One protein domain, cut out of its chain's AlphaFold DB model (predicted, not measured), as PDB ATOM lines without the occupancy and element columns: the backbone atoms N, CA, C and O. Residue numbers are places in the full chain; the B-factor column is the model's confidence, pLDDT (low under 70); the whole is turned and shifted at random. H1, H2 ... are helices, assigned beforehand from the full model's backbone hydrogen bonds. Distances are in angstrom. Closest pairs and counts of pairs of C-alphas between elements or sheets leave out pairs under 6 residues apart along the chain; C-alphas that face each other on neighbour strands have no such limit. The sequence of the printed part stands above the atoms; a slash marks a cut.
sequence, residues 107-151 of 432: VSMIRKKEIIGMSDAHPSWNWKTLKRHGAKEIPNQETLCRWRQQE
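This is residues 107 to 151 of the 432 residues of an uncharacterized protein of Folsomia candida (UniProt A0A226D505). Three short helices, each turned about perpendicular to the other two, make a small rounded cluster. H1, the longest, runs along one side; H3 packs on it near Lys 112, while H2 and H3 begin close together at Trp 127 and Gln 141 and spread apart from that corner, and residues 133 to 140 fold back from the end of H2 to the start of H3. The printed part has 45 residues, with three named helices in the order H1, H2, H3 and no named strand; the class is all helix. It is compact, with a radius of gyration of the C-alphas of 9.3 A, and the C-alphas span 24 by 17 by 17 A.

H1, residues 109 to 121, touches H3, residues 141 to 149, with residues 112 to 116 alone. The closest C-alphas of these two helices are those of Lys 112 and Trp 147, 6.4 A apart. Their lines stand at 71 degrees, only just about perpendicular. H1 only just touches H2, residues 127 to 132, with 3 pairs of C-alphas within 8 A, and does so with residues 115 to 119 alone. The closest C-alphas there are those of Ser 119 and Leu 130, 7.0 A apart, and the lines are about perpendicular at 81 degrees. H2 and H3 are close but not clearly touching, with 2 pairs of C-alphas within 8 A. Their closest C-alphas are those of Trp 127 and Gln 141, 5.6 A apart, and their lines are about perpendicular at 82 degrees. In H1, H2 and H3 every backbone O i to N i+4 pair is within hydrogen-bond range.

H1 has 13 residues, from Met 109 with its C-alpha at (-9.012, 29.289, 17.716) to Ala 121 with its C-alpha at (-12.784, 29.053, -0.295), and is 18.4 A long from first to last C-alpha. H3 has 9 residues, from Gln 141 to Gln 149, where the C-alpha is at (-0.718, 34.159, 10.978), and is 12.9 A long. H2, from Trp 127 to Arg 132, has 6 residues and is 8.9 A long.

The two C-alphas farthest apart in the domain are those of Arg 132 and Glu 151, at 26.2 A. The first and last printed C-alphas, those of Val 107 and Glu 151, are 14.8 A apart. The printed part has no cut. The link from H1 to H2 is tight, with 5 residues between them, and the link from H2 to H3 is short, with 8. The mean pLDDT of the printed part is 79.5, and it is under 70 at residue 142, residues 145 to 146 and residues 148 to 151.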
ATOM      1  N   VAL A 107     -12.626  35.188  20.578       76.69
ATOM      2  CA  VAL A 107     -12.943  34.247  19.494       76.69
ATOM      3  C   VAL A 107     -12.050  33.013  19.629       76.69
ATOM      4  O   VAL A 107     -10.819  33.123  19.610       76.69
ATOM      5  N   SER A 108     -12.665  31.833  19.737       79.25
ATOM      6  CA  SER A 108     -11.932  30.572  19.866       79.25
ATOM      7  C   SER A 108     -11.057  30.297  18.635       79.25
ATOM      8  O   SER A 108     -11.387  30.667  17.509       79.25
ATOM      9  N   MET A 109      -9.924  29.614  18.825       73.00
ATOM     10  CA  MET A 109      -9.012  29.289  17.716       73.00
ATOM     11  C   MET A 109      -9.654  28.389  16.654       73.00
ATOM     12  O   MET A 109      -9.353  28.538  15.472       73.00
ATOM     13  N   ILE A 110     -10.553  27.486  17.060       78.62
ATOM     14  CA  ILE A 110     -11.334  26.646  16.139       78.62
ATOM     15  C   ILE A 110     -12.158  27.545  15.220       78.62
ATOM     16  O   ILE A 110     -12.060  27.448  13.998       78.62
ATOM     17  N   ARG A 111     -12.863  28.514  15.811       85.19
ATOM     18  CA  ARG A 111     -13.690  29.459  15.071       85.19
ATOM     19  C   ARG A 111     -12.876  30.334  14.117       85.19
ATOM     20  O   ARG A 111     -13.295  30.571  12.988       85.19
ATOM     21  N   LYS A 112     -11.679  30.770  14.522       84.31
ATOM     22  CA  LYS A 112     -10.764  31.508  13.633       84.31
ATOM     23  C   LYS A 112     -10.368  30.681  12.408       84.31
ATOM     24  O   LYS A 112     -10.378  31.216  11.305       84.31
ATOM     25  N   LYS A 113     -10.054  29.390  12.580       77.94
ATOM     26  CA  LYS A 113      -9.705  28.491  11.465       77.94
ATOM     27  C   LYS A 113     -10.871  28.282  10.501       77.94
ATOM     28  O   LYS A 113     -10.646  28.315   9.298       77.94
ATOM     29  N   GLU A 114     -12.095  28.132  11.004       84.75
ATOM     30  CA  GLU A 114     -13.301  28.062  10.160       84.75
ATOM     31  C   GLU A 114     -13.463  29.321   9.305       84.75
ATOM     32  O   GLU A 114     -13.706  29.244   8.103       84.75
ATOM     33  N   ILE A 115     -13.286  30.491   9.922       86.50
ATOM     34  CA  ILE A 115     -13.400  31.784   9.246       86.50
ATOM     35  C   ILE A 115     -12.298  31.964   8.189       86.50
ATOM     36  O   ILE A 115     -12.570  32.462   7.097       86.50
ATOM     37  N   ILE A 116     -11.065  31.539   8.483       80.00
ATOM     38  CA  ILE A 116      -9.966  31.547   7.505       80.00
ATOM     39  C   ILE A 116     -10.272  30.581   6.354       80.00
ATOM     40  O   ILE A 116     -10.147  30.977   5.201       80.00
ATOM     41  N   GLY A 117     -10.753  29.368   6.642       80.25
ATOM     42  CA  GLY A 117     -11.150  28.402   5.613       80.25
ATOM     43  C   GLY A 117     -12.267  28.929   4.705       80.25
ATOM     44  O   GLY A 117     -12.214  28.749   3.492       80.25
ATOM     45  N   MET A 118     -13.231  29.661   5.270       85.56
ATOM     46  CA  MET A 118     -14.272  30.358   4.508       85.56
ATOM     47  C   MET A 118     -13.695  31.464   3.613       85.56
ATOM     48  O   MET A 118     -14.141  31.637   2.482       85.56
ATOM     49  N   SER A 119     -12.689  32.200   4.095       82.94
ATOM     50  CA  SER A 119     -11.969  33.195   3.293       82.94
ATOM     51  C   SER A 119     -11.173  32.557   2.154       82.94
ATOM     52  O   SER A 119     -11.127  33.130   1.070       82.94
ATOM     53  N   ASP A 120     -10.553  31.401   2.386       76.44
ATOM     54  CA  ASP A 120      -9.744  30.694   1.385       76.44
ATOM     55  C   ASP A 120     -10.609  30.056   0.293       76.44
ATOM     56  O   ASP A 120     -10.232  30.059  -0.876       76.44
ATOM     57  N   ALA A 121     -11.802  29.574   0.654       81.19
ATOM     58  CA  ALA A 121     -12.784  29.053  -0.295       81.19
ATOM     59  C   ALA A 121     -13.387  30.140  -1.206       81.19
ATOM     60  O   ALA A 121     -13.901  29.831  -2.282       81.19
ATOM     61  N   HIS A 122     -13.314  31.413  -0.800       81.88
ATOM     62  CA  HIS A 122     -13.885  32.538  -1.536       81.88
ATOM     63  C   HIS A 122     -12.896  33.715  -1.667       81.88
ATOM     64  O   HIS A 122     -13.088  34.753  -1.030       81.88
ATOM     65  N   PRO A 123     -11.869  33.616  -2.538       75.38
ATOM     66  CA  PRO A 123     -10.815  34.633  -2.664       75.38
ATOM     67  C   PRO A 123     -11.299  36.043  -3.048       75.38
ATOM     68  O   PRO A 123     -10.617  37.025  -2.773       75.38
ATOM     69  N   SER A 124     -12.478  36.168  -3.669       75.00
ATOM     70  CA  SER A 124     -13.085  37.460  -4.032       75.00
ATOM     71  C   SER A 124     -13.818  38.149  -2.873       75.00
ATOM     72  O   SER A 124     -14.259  39.296  -3.002       75.00
ATOM     73  N   TRP A 125     -13.990  37.475  -1.731       81.38
ATOM     74  CA  TRP A 125     -14.711  38.026  -0.589       81.38
ATOM     75  C   TRP A 125     -13.794  38.877   0.290       81.38
ATOM     76  O   TRP A 125     -12.839  38.398   0.891       81.38
ATOM     77  N   ASN A 126     -14.143  40.154   0.448       80.38
ATOM     78  CA  ASN A 126     -13.534  41.005   1.471       80.38
ATOM     79  C   ASN A 126     -14.140  40.735   2.865       80.38
ATOM     80  O   ASN A 126     -15.203  40.118   2.994       80.38
ATOM     81  N   TRP A 127     -13.512  41.251   3.928       82.50
ATOM     82  CA  TRP A 127     -13.980  41.049   5.308       82.50
ATOM     83  C   TRP A 127     -15.442  41.475   5.556       82.50
ATOM     84  O   TRP A 127     -16.123  40.873   6.387       82.50
ATOM     85  N   LYS A 128     -15.963  42.482   4.834       89.81
ATOM     86  CA  LYS A 128     -17.376  42.904   4.943       89.81
ATOM     87  C   LYS A 128     -18.317  41.871   4.325       89.81
ATOM     88  O   LYS A 128     -19.446  41.710   4.788       89.81
ATOM     89  N   THR A 129     -17.883  41.204   3.262       88.88
ATOM     90  CA  THR A 129     -18.606  40.088   2.649       88.88
ATOM     91  C   THR A 129     -18.563  38.868   3.567       88.88
ATOM     92  O   THR A 129     -19.620  38.343   3.903       88.88
ATOM     93  N   LEU A 130     -17.398  38.513   4.119       87.00
ATOM     94  CA  LEU A 130     -17.271  37.424   5.102       87.00
ATOM     95  C   LEU A 130     -18.190  37.612   6.325       87.00
ATOM     96  O   LEU A 130     -18.843  36.662   6.756       87.00
ATOM     97  N   LYS A 131     -18.341  38.846   6.833       90.94
ATOM     98  CA  LYS A 131     -19.319  39.159   7.898       90.94
ATOM     99  C   LYS A 131     -20.753  38.783   7.539       90.94
ATOM    100  O   LYS A 131     -21.474  38.250   8.381       90.94
ATOM    101  N   ARG A 132     -21.174  39.091   6.308       90.31
ATOM    102  CA  ARG A 132     -22.526  38.789   5.814       90.31
ATOM    103  C   ARG A 132     -22.751  37.285   5.665       90.31
ATOM    104  O   ARG A 132     -23.868  36.831   5.876       90.31
ATOM    105  N   HIS A 133     -21.688  36.529   5.405       87.69
ATOM    106  CA  HIS A 133     -21.710  35.074   5.240       87.69
ATOM    107  C   HIS A 133     -21.342  34.289   6.512       87.69
ATOM    108  O   HIS A 133     -21.005  33.112   6.445       87.69
ATOM    109  N   GLY A 134     -21.464  34.914   7.688       85.19
ATOM    110  CA  GLY A 134     -21.423  34.208   8.972       85.19
ATOM    111  C   GLY A 134     -20.168  34.432   9.811       85.19
ATOM    112  O   GLY A 134     -20.146  33.960  10.943       85.19
ATOM    113  N   ALA A 135     -19.173  35.186   9.336       87.88
ATOM    114  CA  ALA A 135     -17.988  35.568  10.114       87.88
ATOM    115  C   ALA A 135     -18.176  36.931  10.815       87.88
ATOM    116  O   ALA A 135     -17.428  37.887  10.586       87.88
ATOM    117  N   LYS A 136     -19.227  37.053  11.642       87.19
ATOM    118  CA  LYS A 136     -19.600  38.305  12.339       87.19
ATOM    119  C   LYS A 136     -18.491  38.824  13.266       87.19
ATOM    120  O   LYS A 136     -18.437  40.019  13.555       87.19
ATOM    121  N   GLU A 137     -17.615  37.926  13.696       85.44
ATOM    122  CA  GLU A 137     -16.556  38.123  14.677       85.44
ATOM    123  C   GLU A 137     -15.326  38.861  14.121       85.44
ATOM    124  O   GLU A 137     -14.524  39.347  14.910       85.44
ATOM    125  N   ILE A 138     -15.153  38.973  12.794       84.00
ATOM    126  CA  ILE A 138     -14.010  39.684  12.192       84.00
ATOM    127  C   ILE A 138     -14.253  41.196  12.285       84.00
ATOM    128  O   ILE A 138     -15.061  41.698  11.522       84.00
ATOM    129  N   PRO A 139     -13.573  42.007  13.104       80.44
ATOM    130  CA  PRO A 139     -13.862  43.439  13.162       80.44
ATOM    131  C   PRO A 139     -13.434  44.183  11.883       80.44
ATOM    132  O   PRO A 139     -14.166  45.071  11.445       80.44
ATOM    133  N   ASN A 140     -12.297  43.809  11.284       79.62
ATOM    134  CA  ASN A 140     -11.669  44.456  10.126       79.62
ATOM    135  C   ASN A 140     -10.722  43.496   9.364       79.62
ATOM    136  O   ASN A 140     -10.436  42.393   9.834       79.62
ATOM    137  N   GLN A 141     -10.207  43.935   8.206       74.06
ATOM    138  CA  GLN A 141      -9.267  43.164   7.370       74.06
ATOM    139  C   GLN A 141      -7.986  42.769   8.122       74.06
ATOM    140  O   GLN A 141      -7.491  41.652   7.975       74.06
ATOM    141  N   GLU A 142      -7.467  43.672   8.952       68.50
ATOM    142  CA  GLU A 142      -6.234  43.462   9.710       68.50
ATOM    143  C   GLU A 142      -6.359  42.275  10.674       68.50
ATOM    144  O   GLU A 142      -5.451  41.455  10.793       68.50
ATOM    145  N   THR A 143      -7.516  42.122  11.316       75.69
ATOM    146  CA  THR A 143      -7.759  41.024  12.258       75.69
ATOM    147  C   THR A 143      -7.814  39.673  11.557       75.69
ATOM    148  O   THR A 143      -7.268  38.699  12.073       75.69
ATOM    149  N   LEU A 144      -8.401  39.617  10.358       73.31
ATOM    150  CA  LEU A 144      -8.393  38.409   9.535       73.31
ATOM    151  C   LEU A 144      -6.960  38.014   9.140       73.31
ATOM    152  O   LEU A 144      -6.593  36.843   9.245       73.31
ATOM    153  N   CYS A 145      -6.130  38.992   8.764       66.12
ATOM    154  CA  CYS A 145      -4.715  38.764   8.462       66.12
ATOM    155  C   CYS A 145      -3.948  38.265   9.697       66.12
ATOM    156  O   CYS A 145      -3.221  37.276   9.612       66.12
ATOM    157  N   ARG A 146      -4.175  38.874  10.869       68.94
ATOM    158  CA  ARG A 146      -3.583  38.425  12.142       68.94
ATOM    159  C   ARG A 146      -3.981  36.990  12.481       68.94
ATOM    160  O   ARG A 146      -3.131  36.213  12.902       68.94
ATOM    161  N   TRP A 147      -5.247  36.616  12.298       74.31
ATOM    162  CA  TRP A 147      -5.706  35.249  12.564       74.31
ATOM    163  C   TRP A 147      -5.045  34.229  11.637       74.31
ATOM    164  O   TRP A 147      -4.633  33.176  12.117       74.31
ATOM    165  N   ARG A 148      -4.876  34.557  10.348       69.00
ATOM    166  CA  ARG A 148      -4.167  33.710   9.371       69.00
ATOM    167  C   ARG A 148      -2.725  33.408   9.787       69.00
ATOM    168  O   ARG A 148      -2.187  32.366   9.428       69.00
ATOM    169  N   GLN A 149      -2.103  34.305  10.545       65.06
ATOM    170  CA  GLN A 149      -0.718  34.159  10.978       65.06
ATOM    171  C   GLN A 149      -0.556  33.343  12.276       65.06
ATOM    172  O   GLN A 149       0.569  32.935  12.561       65.06
ATOM    173  N   GLN A 150      -1.626  33.055  13.032       67.12
ATOM    174  CA  GLN A 150      -1.551  32.354  14.325       67.12
ATOM    175  C   GLN A 150      -1.337  30.837  14.172       67.12
ATOM    176  O   GLN A 150      -2.138  30.148  13.545       67.12
ATOM    177  N   GLU A 151      -0.301  30.303  14.821       64.06
ATOM    178  CA  GLU A 151       0.019  28.867  14.856       64.06
ATOM    179  C   GLU A 151      -0.404  28.225  16.189       64.06
ATOM    180  O   GLU A 151      -0.361  28.847  17.254       64.06
TER     181      GLU A 151